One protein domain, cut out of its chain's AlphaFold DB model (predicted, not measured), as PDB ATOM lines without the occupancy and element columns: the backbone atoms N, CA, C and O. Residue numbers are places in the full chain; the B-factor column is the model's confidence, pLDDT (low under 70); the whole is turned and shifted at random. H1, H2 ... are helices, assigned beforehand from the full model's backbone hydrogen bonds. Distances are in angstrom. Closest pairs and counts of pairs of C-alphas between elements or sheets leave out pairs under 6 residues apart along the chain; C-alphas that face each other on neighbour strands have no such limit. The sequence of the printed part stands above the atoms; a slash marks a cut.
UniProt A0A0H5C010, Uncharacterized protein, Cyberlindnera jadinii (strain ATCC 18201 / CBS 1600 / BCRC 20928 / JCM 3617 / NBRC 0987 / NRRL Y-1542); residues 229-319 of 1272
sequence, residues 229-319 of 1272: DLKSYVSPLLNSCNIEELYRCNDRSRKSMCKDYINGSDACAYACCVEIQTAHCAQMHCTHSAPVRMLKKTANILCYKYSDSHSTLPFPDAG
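What this domain is: This is residues 229 to 319 of the 1272 residues of an uncharacterized protein of Cyberlindnera jadinii (strain ATCC 18201 / CBS 1600 / BCRC 20928 / JCM 3617 / NBRC 0987 / NRRL Y-1542) (UniProt A0A0H5C010). H4 is the core, with H5 folded back along it and H2 slanting across; H3 packs by H4's start and H1 meets H5 as a V. The 91 printed residues include five named helices, H1 to H5. The domain is all helix, compact, radius of gyration of the C-alphas 13.0 A, spanning 34 by 28 by 25 A.

Where its parts are: H4, residues 267 to 285, spans 26.3 A from (159.464, -7.005, 125.043). H5, 289 to 303, ends at (167.819, -12.646, 131.380). H1 is 229 to 240, H2 243 to 256, H3 259 to 262.

How they stand to each other: H4 and H5, a hairpin, touch at a shallow tilt of 12 degrees; the C-alphas of Ala 279 and Leu 295 are closest, 5.0 A. H2 touches H4 at a steep tilt of 41 degrees. H1 and H5 touch only at their ends. Every O i to N i+4 pair is within hydrogen-bond range in H2, H4 and H5; H1 has 3 of 8, and 4 of 9 O i to N i+3.

The domain as a whole: The links between helices are tight; residues 229 to 238 and 308 to 311 have pLDDT under 70.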
ATOM      1  N   ASP A 229     156.502 -27.127 125.024       43.22
ATOM      2  CA  ASP A 229     157.727 -27.439 125.763       43.22
ATOM      3  C   ASP A 229     157.709 -26.770 127.145       43.22
ATOM      4  O   ASP A 229     158.044 -27.403 128.150       43.22
ATOM      5  N   LEU A 230     157.266 -25.510 127.220       43.22
ATOM      6  CA  LEU A 230     157.211 -24.755 128.473       43.22
ATOM      7  C   LEU A 230     156.142 -25.307 129.434       43.22
ATOM      8  O   LEU A 230     156.425 -25.484 130.622       43.22
ATOM      9  N   LYS A 231     154.944 -25.652 128.938       48.16
ATOM     10  CA  LYS A 231     153.884 -26.287 129.748       48.16
ATOM     11  C   LYS A 231     154.335 -27.658 130.270       48.16
ATOM     12  O   LYS A 231     154.185 -27.938 131.462       48.16
ATOM     13  N   SER A 232     154.969 -28.469 129.418       43.44
ATOM     14  CA  SER A 232     155.540 -29.779 129.774       43.44
ATOM     15  C   SER A 232     156.663 -29.681 130.822       43.44
ATOM     16  O   SER A 232     156.736 -30.502 131.741       43.44
ATOM     17  N   TYR A 233     157.508 -28.647 130.730       40.44
ATOM     18  CA  TYR A 233     158.614 -28.381 131.656       40.44
ATOM     19  C   TYR A 233     158.146 -27.925 133.046       40.44
ATOM     20  O   TYR A 233     158.736 -28.324 134.049       40.44
ATOM     21  N   VAL A 234     157.095 -27.099 133.125       48.66
ATOM     22  CA  VAL A 234     156.659 -26.450 134.378       48.66
ATOM     23  C   VAL A 234     155.619 -27.267 135.155       48.66
ATOM     24  O   VAL A 234     155.687 -27.320 136.387       48.66
ATOM     25  N   SER A 235     154.678 -27.927 134.468       50.25
ATOM     26  CA  SER A 235     153.494 -28.558 135.083       50.25
ATOM     27  C   SER A 235     153.785 -29.464 136.302       50.25
ATOM     28  O   SER A 235     153.162 -29.245 137.342       50.25
ATOM     29  N   PRO A 236     154.749 -30.414 136.279       47.72
ATOM     30  CA  PRO A 236     154.930 -31.365 137.386       47.72
ATOM     31  C   PRO A 236     155.472 -30.761 138.694       47.72
ATOM     32  O   PRO A 236     155.507 -31.444 139.716       47.72
ATOM     33  N   LEU A 237     155.966 -29.519 138.662       57.59
ATOM     34  CA  LEU A 237     156.766 -28.921 139.740       57.59
ATOM     35  C   LEU A 237     155.975 -27.931 140.602       57.59
ATOM     36  O   LEU A 237     156.316 -27.722 141.771       57.59
ATOM     37  N   LEU A 238     154.901 -27.355 140.053       64.25
ATOM     38  CA  LEU A 238     154.045 -26.396 140.756       64.25
ATOM     39  C   LEU A 238     153.158 -27.041 141.834       64.25
ATOM     40  O   LEU A 238     152.665 -26.328 142.699       64.25
ATOM     41  N   ASN A 239     153.058 -28.374 141.876       73.94
ATOM     42  CA  ASN A 239     152.315 -29.138 142.895       73.94
ATOM     43  C   ASN A 239     152.788 -28.910 144.350       73.94
ATOM     44  O   ASN A 239     152.144 -29.378 145.283       73.94
ATOM     45  N   SER A 240     153.919 -28.224 144.560       82.56
ATOM     46  CA  SER A 240     154.438 -27.832 145.886       82.56
ATOM     47  C   SER A 240     154.336 -26.322 146.169       82.56
ATOM     48  O   SER A 240     154.874 -25.832 147.169       82.56
ATOM     49  N   CYS A 241     153.637 -25.587 145.302       91.06
ATOM     50  CA  CYS A 241     153.383 -24.154 145.390       91.06
ATOM     51  C   CYS A 241     151.890 -23.865 145.538       91.06
ATOM     52  O   CYS A 241     151.055 -24.566 144.971       91.06
ATOM     53  N   ASN A 242     151.546 -22.787 146.242       91.25
ATOM     54  CA  ASN A 242     150.200 -22.237 146.181       91.25
ATOM     55  C   ASN A 242     150.020 -21.535 144.823       91.25
ATOM     56  O   ASN A 242     150.474 -20.406 144.634       91.25
ATOM     57  N   ILE A 243     149.421 -22.241 143.858       84.00
ATOM     58  CA  ILE A 243     149.303 -21.786 142.463       84.00
ATOM     59  C   ILE A 243     148.487 -20.489 142.369       84.00
ATOM     60  O   ILE A 243     148.857 -19.596 141.610       84.00
ATOM     61  N   GLU A 244     147.432 -20.344 143.177       85.44
ATOM     62  CA  GLU A 244     146.594 -19.142 143.188       85.44
ATOM     63  C   GLU A 244     147.381 -17.914 143.669       85.44
ATOM     64  O   GLU A 244     147.366 -16.863 143.024       85.44
ATOM     65  N   GLU A 245     148.127 -18.036 144.769       86.75
ATOM     66  CA  GLU A 245     148.975 -16.944 145.258       86.75
ATOM     67  C   GLU A 245     150.147 -16.647 144.319       86.75
ATOM     68  O   GLU A 245     150.471 -15.479 144.101       86.75
ATOM     69  N   LEU A 246     150.755 -17.673 143.715       85.69
ATOM     70  CA  LEU A 246     151.810 -17.509 142.715       85.69
ATOM     71  C   LEU A 246     151.295 -16.737 141.487       85.69
ATOM     72  O   LEU A 246     151.972 -15.819 141.021       85.69
ATOM     73  N   TYR A 247     150.084 -17.046 141.012       86.44
ATOM     74  CA  TYR A 247     149.424 -16.327 139.920       86.44
ATOM     75  C   TYR A 247     149.078 -14.884 140.314       86.44
ATOM     76  O   TYR A 247     149.469 -13.948 139.614       86.44
ATOM     77  N   ARG A 248     148.437 -14.674 141.476       87.88
ATOM     78  CA  ARG A 248     148.129 -13.336 142.021       87.88
ATOM     79  C   ARG A 248     149.391 -12.483 142.195       87.88
ATOM     80  O   ARG A 248     149.367 -11.283 141.928       87.88
ATOM     81  N   CYS A 249     150.503 -13.083 142.620       90.88
ATOM     82  CA  CYS A 249     151.786 -12.404 142.772       90.88
ATOM     83  C   CYS A 249     152.432 -12.072 141.410       90.88
ATOM     84  O   CYS A 249     152.930 -10.957 141.237       90.88
ATOM     85  N   ASN A 250     152.361 -12.972 140.422       88.38
ATOM     86  CA  ASN A 250     152.822 -12.722 139.049       88.38
ATOM     87  C   ASN A 250     152.021 -11.587 138.384       88.38
ATOM     88  O   ASN A 250     152.607 -10.598 137.951       88.38
ATOM     89  N   ASP A 251     150.687 -11.650 138.396       86.88
ATOM     90  CA  ASP A 251     149.812 -10.602 137.850       86.88
ATOM     91  C   ASP A 251     150.043  -9.232 138.513       86.88
ATOM     92  O   ASP A 251     150.222  -8.214 137.836       86.88
ATOM     93  N   ARG A 252     150.159  -9.201 139.847       88.81
ATOM     94  CA  ARG A 252     150.516  -7.981 140.581       88.81
ATOM     95  C   ARG A 252     151.876  -7.440 140.137       88.81
ATOM     96  O   ARG A 252     152.030  -6.225 140.001       88.81
ATOM     97  N   SER A 253     152.845  -8.312 139.876       84.06
ATOM     98  CA  SER A 253     154.192  -7.943 139.425       84.06
ATOM     99  C   SER A 253     154.208  -7.415 137.986       84.06
ATOM    100  O   SER A 253     154.801  -6.362 137.736       84.06
ATOM    101  N   ARG A 254     153.472  -8.060 137.067       86.25
ATOM    102  CA  ARG A 254     153.208  -7.578 135.699       86.25
ATOM    103  C   ARG A 254     152.617  -6.166 135.710       86.25
ATOM    104  O   ARG A 254     153.106  -5.298 134.991       86.25
ATOM    105  N   LYS A 255     151.606  -5.927 136.555       85.00
ATOM    106  CA  LYS A 255     150.858  -4.658 136.633       85.00
ATOM    107  C   LYS A 255     151.583  -3.529 137.380       85.00
ATOM    108  O   LYS A 255     151.310  -2.364 137.089       85.00
ATOM    109  N   SER A 256     152.476  -3.837 138.330       82.06
ATOM    110  CA  SER A 256     153.073  -2.827 139.232       82.06
ATOM    111  C   SER A 256     154.599  -2.704 139.220       82.06
ATOM    112  O   SER A 256     155.086  -1.599 139.438       82.06
ATOM    113  N   MET A 257     155.359  -3.776 138.959       82.38
ATOM    114  CA  MET A 257     156.832  -3.750 139.036       82.38
ATOM    115  C   MET A 257     157.515  -3.791 137.670       82.38
ATOM    116  O   MET A 257     158.547  -3.155 137.493       82.38
ATOM    117  N   CYS A 258     156.933  -4.478 136.684       92.50
ATOM    118  CA  CYS A 258     157.494  -4.536 135.329       92.50
ATOM    119  C   CYS A 258     156.934  -3.463 134.381       92.50
ATOM    120  O   CYS A 258     157.280  -3.439 133.202       92.50
ATOM    121  N   LYS A 259     156.092  -2.552 134.887       86.75
ATOM    122  CA  LYS A 259     155.382  -1.547 134.082       86.75
ATOM    123  C   LYS A 259     156.315  -0.585 133.337       86.75
ATOM    124  O   LYS A 259     156.017  -0.227 132.201       86.75
ATOM    125  N   ASP A 260     157.453  -0.229 133.925       84.12
ATOM    126  CA  ASP A 260     158.425   0.667 133.284       84.12
ATOM    127  C   ASP A 260     159.041   0.049 132.013       84.12
ATOM    128  O   ASP A 260     159.371   0.776 131.077       84.12
ATOM    129  N   TYR A 261     159.099  -1.286 131.924       84.75
ATOM    130  CA  TYR A 261     159.546  -2.009 130.728       84.75
ATOM    131  C   TYR A 261     158.463  -2.131 129.642       84.75
ATOM    132  O   TYR A 261     158.812  -2.285 128.478       84.75
ATOM    133  N   ILE A 262     157.168  -1.998 129.974       78.69
ATOM    134  CA  ILE A 262     156.067  -1.995 128.981       78.69
ATOM    135  C   ILE A 262     156.155  -0.756 128.075       78.69
ATOM    136  O   ILE A 262     155.886  -0.826 126.876       78.69
ATOM    137  N   ASN A 263     156.572   0.375 128.653       80.19
ATOM    138  CA  ASN A 263     156.818   1.625 127.930       80.19
ATOM    139  C   ASN A 263     158.123   1.592 127.111       80.19
ATOM    140  O   ASN A 263     158.346   2.466 126.275       80.19
ATOM    141  N   GLY A 264     158.985   0.597 127.342       74.31
ATOM    142  CA  GLY A 264     160.082   0.266 126.444       74.31
ATOM    143  C   GLY A 264     159.584  -0.505 125.218       74.31
ATOM    144  O   GLY A 264     158.591  -1.234 125.261       74.31
ATOM    145  N   SER A 265     160.304  -0.387 124.106       74.81
ATOM    146  CA  SER A 265     160.105  -1.258 122.938       74.81
ATOM    147  C   SER A 265     160.610  -2.692 123.171       74.81
ATOM    148  O   SER A 265     160.275  -3.595 122.407       74.81
ATOM    149  N   ASP A 266     161.384  -2.918 124.235       89.50
ATOM    150  CA  ASP A 266     162.021  -4.194 124.551       89.50
ATOM    151  C   ASP A 266     161.081  -5.156 125.305       89.50
ATOM    152  O   ASP A 266     161.046  -5.229 126.538       89.50
ATOM    153  N   ALA A 267     160.322  -5.936 124.531       85.31
ATOM    154  CA  ALA A 267     159.464  -7.005 125.043       85.31
ATOM    155  C   ALA A 267     160.242  -8.086 125.825       85.31
ATOM    156  O   ALA A 267     159.680  -8.742 126.705       85.31
ATOM    157  N   CYS A 268     161.537  -8.260 125.550       86.62
ATOM    158  CA  CYS A 268     162.383  -9.249 126.208       86.62
ATOM    159  C   CYS A 268     162.844  -8.769 127.590       86.62
ATOM    160  O   CYS A 268     162.870  -9.562 128.530       86.62
ATOM    161  N   ALA A 269     163.141  -7.474 127.747       89.44
ATOM    162  CA  ALA A 269     163.392  -6.864 129.051       89.44
ATOM    163  C   ALA A 269     162.146  -6.942 129.956       89.44
ATOM    164  O   ALA A 269     162.262  -7.269 131.141       89.44
ATOM    165  N   TYR A 270     160.945  -6.751 129.391       92.38
ATOM    166  CA  TYR A 270     159.689  -7.008 130.103       92.38
ATOM    167  C   TYR A 270     159.553  -8.482 130.519       92.38
ATOM    168  O   TYR A 270     159.314  -8.758 131.695       92.38
ATOM    169  N   ALA A 271     159.775  -9.435 129.605       90.38
ATOM    170  CA  ALA A 271     159.719 -10.868 129.912       90.38
ATOM    171  C   ALA A 271     160.736 -11.282 130.995       90.38
ATOM    172  O   ALA A 271     160.376 -11.965 131.953       90.38
ATOM    173  N   CYS A 272     161.980 -10.803 130.905       94.81
ATOM    174  CA  CYS A 272     163.011 -10.994 131.926       94.81
ATOM    175  C   CYS A 272     162.563 -10.454 133.298       94.81
ATOM    176  O   CYS A 272     162.693 -11.151 134.305       94.81
ATOM    177  N   CYS A 273     161.967  -9.256 133.350       95.75
ATOM    178  CA  CYS A 273     161.407  -8.719 134.590       95.75
ATOM    179  C   CYS A 273     160.294  -9.618 135.160       95.75
ATOM    180  O   CYS A 273     160.311  -9.929 136.352       95.75
ATOM    181  N   VAL A 274     159.353 -10.072 134.325       94.25
ATOM    182  CA  VAL A 274     158.237 -10.935 134.752       94.25
ATOM    183  C   VAL A 274     158.739 -12.272 135.304       94.25
ATOM    184  O   VAL A 274     158.235 -12.732 136.329       94.25
ATOM    185  N   GLU A 275     159.770 -12.865 134.706       94.75
ATOM    186  CA  GLU A 275     160.377 -14.115 135.183       94.75
ATOM    187  C   GLU A 275     161.190 -13.932 136.472       94.75
ATOM    188  O   GLU A 275     161.080 -14.748 137.390       94.75
ATOM    189  N   ILE A 276     161.929 -12.823 136.615       96.25
ATOM    190  CA  ILE A 276     162.582 -12.454 137.883       96.25
ATOM    191  C   ILE A 276     161.546 -12.335 139.005       96.25
ATOM    192  O   ILE A 276     161.721 -12.912 140.082       96.25
ATOM    193  N   GLN A 277     160.440 -11.630 138.758       96.81
ATOM    194  CA  GLN A 277     159.385 -11.479 139.757       96.81
ATOM    195  C   GLN A 277     158.653 -12.800 140.025       96.81
ATOM    196  O   GLN A 277     158.375 -13.110 141.179       96.81
ATOM    197  N   THR A 278     158.429 -13.640 139.012       94.06
ATOM    198  CA  THR A 278     157.832 -14.977 139.185       94.06
ATOM    199  C   THR A 278     158.716 -15.880 140.052       94.06
ATOM    200  O   THR A 278     158.209 -16.565 140.942       94.06
ATOM    201  N   ALA A 279     160.043 -15.826 139.891       96.50
ATOM    202  CA  ALA A 279     160.988 -16.530 140.757       96.50
ATOM    203  C   ALA A 279     160.989 -15.999 142.209       96.50
ATOM    204  O   ALA A 279     161.081 -16.792 143.151       96.50
ATOM    205  N   HIS A 280     160.827 -14.686 142.419       96.19
ATOM    206  CA  HIS A 280     160.641 -14.103 143.756       96.19
ATOM    207  C   HIS A 280     159.292 -14.480 144.390       96.19
ATOM    208  O   HIS A 280     159.252 -14.847 145.563       96.19
ATOM    209  N   CYS A 281     158.202 -14.459 143.621       95.56
ATOM    210  CA  CYS A 281     156.882 -14.924 144.046       95.56
ATOM    211  C   CYS A 281     156.920 -16.401 144.458       95.56
ATOM    212  O   CYS A 281     156.426 -16.761 145.526       95.56
ATOM    213  N   ALA A 282     157.582 -17.256 143.675       95.50
ATOM    214  CA  ALA A 282     157.793 -18.653 144.032       95.50
ATOM    215  C   ALA A 282     158.585 -18.805 145.340       95.50
ATOM    216  O   ALA A 282     158.246 -19.653 146.160       95.50
ATOM    217  N   GLN A 283     159.586 -17.955 145.596       96.19
ATOM    218  CA  GLN A 283     160.324 -17.967 146.866       96.19
ATOM    219  C   GLN A 283     159.444 -17.633 148.093       96.19
ATOM    220  O   GLN A 283     159.829 -17.975 149.210       96.19
ATOM    221  N   MET A 284     158.275 -17.008 147.905       95.38
ATOM    222  CA  MET A 284     157.294 -16.743 148.970       95.38
ATOM    223  C   MET A 284     156.167 -17.789 149.035       95.38
ATOM    224  O   MET A 284     155.730 -18.127 150.132       95.38
ATOM    225  N   HIS A 285     155.718 -18.317 147.890       95.12
ATOM    226  CA  HIS A 285     154.509 -19.153 147.784       95.12
ATOM    227  C   HIS A 285     154.769 -20.643 147.478       95.12
ATOM    228  O   HIS A 285     153.823 -21.430 147.407       95.12
ATOM    229  N   CYS A 286     156.028 -21.069 147.318       94.81
ATOM    230  CA  CYS A 286     156.408 -22.479 147.185       94.81
ATOM    231  C   CYS A 286     156.987 -23.046 148.486       94.81
ATOM    232  O   CYS A 286     157.975 -22.549 149.021       94.81
ATOM    233  N   THR A 287     156.418 -24.160 148.951       89.75
ATOM    234  CA  THR A 287     156.854 -24.865 150.174       89.75
ATOM    235  C   THR A 287     158.163 -25.642 149.997       89.75
ATOM    236  O   THR A 287     158.780 -26.073 150.972       89.75
ATOM    237  N   HIS A 288     158.603 -25.850 148.752       93.00
ATOM    238  CA  HIS A 288     159.828 -26.565 148.412       93.00
ATOM    239  C   HIS A 288     160.778 -25.683 147.604       93.00
ATOM    240  O   HIS A 288     160.384 -24.977 146.680       93.00
ATOM    241  N   SER A 289     162.074 -25.781 147.902       93.31
ATOM    242  CA  SER A 289     163.124 -25.004 147.233       93.31
ATOM    243  C   SER A 289     163.439 -25.472 145.804       93.31
ATOM    244  O   SER A 289     164.152 -24.773 145.085       93.31
ATOM    245  N   ALA A 290     162.910 -26.622 145.373       91.50
ATOM    246  CA  ALA A 290     163.102 -27.166 144.029       91.50
ATOM    247  C   ALA A 290     162.461 -26.299 142.920       91.50
ATOM    248  O   ALA A 290     163.224 -25.799 142.089       91.50
ATOM    249  N   PRO A 291     161.133 -26.030 142.903       89.00
ATOM    250  CA  PRO A 291     160.531 -25.122 141.921       89.00
ATOM    251  C   PRO A 291     161.114 -23.706 142.003       89.00
ATOM    252  O   PRO A 291     161.380 -23.104 140.966       89.00
ATOM    253  N   VAL A 292     161.424 -23.202 143.205       95.19
ATOM    254  CA  VAL A 292     162.070 -21.886 143.385       95.19
ATOM    255  C   VAL A 292     163.425 -21.833 142.679       95.19
ATOM    256  O   VAL A 292     163.681 -20.926 141.891       95.19
ATOM    257  N   ARG A 293     164.294 -22.828 142.901       95.00
ATOM    258  CA  ARG A 293     165.598 -22.933 142.226       95.00
ATOM    259  C   ARG A 293     165.444 -23.086 140.709       95.00
ATOM    260  O   ARG A 293     166.301 -22.608 139.972       95.00
ATOM    261  N   MET A 294     164.381 -23.741 140.247       89.69
ATOM    262  CA  MET A 294     164.111 -23.955 138.825       89.69
ATOM    263  C   MET A 294     163.634 -22.672 138.133       89.69
ATOM    264  O   MET A 294     164.221 -22.294 137.129       89.69
ATOM    265  N   LEU A 295     162.693 -21.931 138.724       93.88
ATOM    266  CA  LEU A 295     162.260 -20.622 138.221       93.88
ATOM    267  C   LEU A 295     163.397 -19.590 138.265       93.88
ATOM    268  O   LEU A 295     163.603 -18.864 137.297       93.88
ATOM    269  N   LYS A 296     164.230 -19.596 139.316       95.94
ATOM    270  CA  LYS A 296     165.474 -18.807 139.344       95.94
ATOM    271  C   LYS A 296     166.431 -19.154 138.190       95.94
ATOM    272  O   LYS A 296     167.055 -18.254 137.631       95.94
ATOM    273  N   LYS A 297     166.549 -20.434 137.806       94.44
ATOM    274  CA  LYS A 297     167.323 -20.852 136.620       94.44
ATOM    275  C   LYS A 297     166.675 -20.385 135.314       94.44
ATOM    276  O   LYS A 297     167.399 -19.905 134.448       94.44
ATOM    277  N   THR A 298     165.354 -20.482 135.180       92.00
ATOM    278  CA  THR A 298     164.611 -19.997 134.004       92.00
ATOM    279  C   THR A 298     164.817 -18.493 133.809       92.00
ATOM    280  O   THR A 298     165.244 -18.067 132.736       92.00
ATOM    281  N   ALA A 299     164.661 -17.705 134.877       94.69
ATOM    282  CA  ALA A 299     164.958 -16.276 134.878       94.69
ATOM    283  C   ALA A 299     166.433 -15.986 134.541       94.69
ATOM    284  O   ALA A 299     166.699 -15.139 133.694       94.69
ATOM    285  N   ASN A 300     167.401 -16.718 135.113       94.94
ATOM    286  CA  ASN A 300     168.816 -16.584 134.732       94.94
ATOM    287  C   ASN A 300     169.051 -16.824 133.232       94.94
ATOM    288  O   ASN A 300     169.827 -16.093 132.629       94.94
ATOM    289  N   ILE A 301     168.413 -17.837 132.638       91.62
ATOM    290  CA  ILE A 301     168.578 -18.193 131.220       91.62
ATOM    291  C   ILE A 301     167.982 -17.109 130.314       91.62
ATOM    292  O   ILE A 301     168.655 -16.647 129.393       91.62
ATOM    293  N   LEU A 302     166.752 -16.669 130.590       89.88
ATOM    294  CA  LEU A 302     166.056 -15.665 129.779       89.88
ATOM    295  C   LEU A 302     166.690 -14.271 129.919       89.88
ATOM    296  O   LEU A 302     166.861 -13.563 128.928       89.88
ATOM    297  N   CYS A 303     167.129 -13.907 131.125       93.56
ATOM    298  CA  CYS A 303     167.819 -12.646 131.380       93.56
ATOM    299  C   CYS A 303     169.300 -12.638 130.969       93.56
ATOM    300  O   CYS A 303     169.887 -11.562 130.952       93.56
ATOM    301  N   TYR A 304     169.928 -13.769 130.610       88.88
ATOM    302  CA  TYR A 304     171.378 -13.819 130.335       88.88
ATOM    303  C   TYR A 304     171.836 -12.904 129.182       88.88
ATOM    304  O   TYR A 304     172.975 -12.444 129.165       88.88
ATOM    305  N   LYS A 305     170.947 -12.605 128.225       76.94
ATOM    306  CA  LYS A 305     171.210 -11.639 127.140       76.94
ATOM    307  C   LYS A 305     170.970 -10.173 127.535       76.94
ATOM    308  O   LYS A 305     171.385  -9.288 126.797       76.94
ATOM    309  N   TYR A 306     170.301  -9.937 128.665       75.62
ATOM    310  CA  TYR A 306     169.891  -8.621 129.175       75.62
ATOM    311  C   TYR A 306     170.687  -8.189 130.408       75.62
ATOM    312  O   TYR A 306     170.760  -7.002 130.718       75.62
ATOM    313  N   SER A 307     171.367  -9.128 131.066       72.25
ATOM    314  CA  SER A 307     172.575  -8.820 131.816       72.25
ATOM    315  C   SER A 307     173.660  -8.341 130.844       72.25
ATOM    316  O   SER A 307     174.297  -9.160 130.178       72.25
ATOM    317  N   ASP A 308     173.881  -7.021 130.792       49.56
ATOM    318  CA  ASP A 308     175.063  -6.386 130.187       49.56
ATOM    319  C   ASP A 308     176.342  -7.167 130.526       49.56
ATOM    320  O   ASP A 308     176.464  -7.716 131.625       49.56
ATOM    321  N   SER A 309     177.345  -7.129 129.644       46.25
ATOM    322  CA  SER A 309     178.588  -7.929 129.704       46.25
ATOM    323  C   SER A 309     179.491  -7.725 130.941       46.25
ATOM    324  O   SER A 309     180.571  -8.317 131.033       46.25
ATOM    325  N   HIS A 310     179.063  -6.909 131.906       45.25
ATOM    326  CA  HIS A 310     179.707  -6.659 133.200       45.25
ATOM    327  C   HIS A 310     178.771  -6.853 134.410       45.25
ATOM    328  O   HIS A 310     179.163  -6.555 135.538       45.25
ATOM    329  N   SER A 311     177.542  -7.327 134.201       62.34
ATOM    330  CA  SER A 311     176.518  -7.468 135.242       62.34
ATOM    331  C   SER A 311     176.333  -8.921 135.692       62.34
ATOM    332  O   SER A 311     176.557  -9.876 134.949       62.34
ATOM    333  N   THR A 312     175.959  -9.097 136.958       85.12
ATOM    334  CA  THR A 312     175.682 -10.410 137.548       85.12
ATOM    335  C   THR A 312     174.308 -10.922 137.132       85.12
ATOM    336  O   THR A 312     173.354 -10.147 137.099       85.12
ATOM    337  N   LEU A 313     174.191 -12.239 136.931       92.25
ATOM    338  CA  LEU A 313     172.905 -12.945 136.838       92.25
ATOM    339  C   LEU A 313     171.939 -12.504 137.958       92.25
ATOM    340  O   LEU A 313     172.408 -12.287 139.079       92.25
ATOM    341  N   PRO A 314     170.616 -12.438 137.712       91.38
ATOM    342  CA  PRO A 314     169.650 -12.037 138.738       91.38
ATOM    343  C   PRO A 314     169.625 -12.998 139.938       91.38
ATOM    344  O   PRO A 314     169.413 -12.566 141.070       91.38
ATOM    345  N   PHE A 315     169.909 -14.287 139.717       96.38
ATOM    346  CA  PHE A 315     169.974 -15.310 140.761       96.38
ATOM    347  C   PHE A 315     171.299 -16.083 140.702       96.38
ATOM    348  O   PHE A 315     171.334 -17.235 140.251       96.38
ATOM    349  N   PRO A 316     172.423 -15.496 141.152       92.31
ATOM    350  CA  PRO A 316     173.729 -16.151 141.070       92.31
ATOM    351  C   PRO A 316     173.788 -17.438 141.913       92.31
ATOM    352  O   PRO A 316     174.581 -18.326 141.613       92.31
ATOM    353  N   ASP A 317     172.903 -17.584 142.907       92.88
ATOM    354  CA  ASP A 317     172.732 -18.790 143.727       92.88
ATOM    355  C   ASP A 317     172.118 -19.986 142.974       92.88
ATOM    356  O   ASP A 317     172.258 -21.130 143.409       92.88
ATOM    357  N   ALA A 318     171.449 -19.744 141.843       89.62
ATOM    358  CA  ALA A 318     170.835 -20.785 141.020       89.62
ATOM    359  C   ALA A 318     171.744 -21.282 139.879       89.62
ATOM    360  O   ALA A 318     171.546 -22.396 139.381       89.62
ATOM    361  N   GLY A 319     172.747 -20.483 139.494       86.88
ATOM    362  CA  GLY A 319     173.683 -20.758 138.400       86.88
ATOM    363  C   GLY A 319     173.061 -20.717 136.995       86.88
ATOM    364  O   GLY A 319     171.857 -20.530 136.821       86.88
TER     365      GLY A 319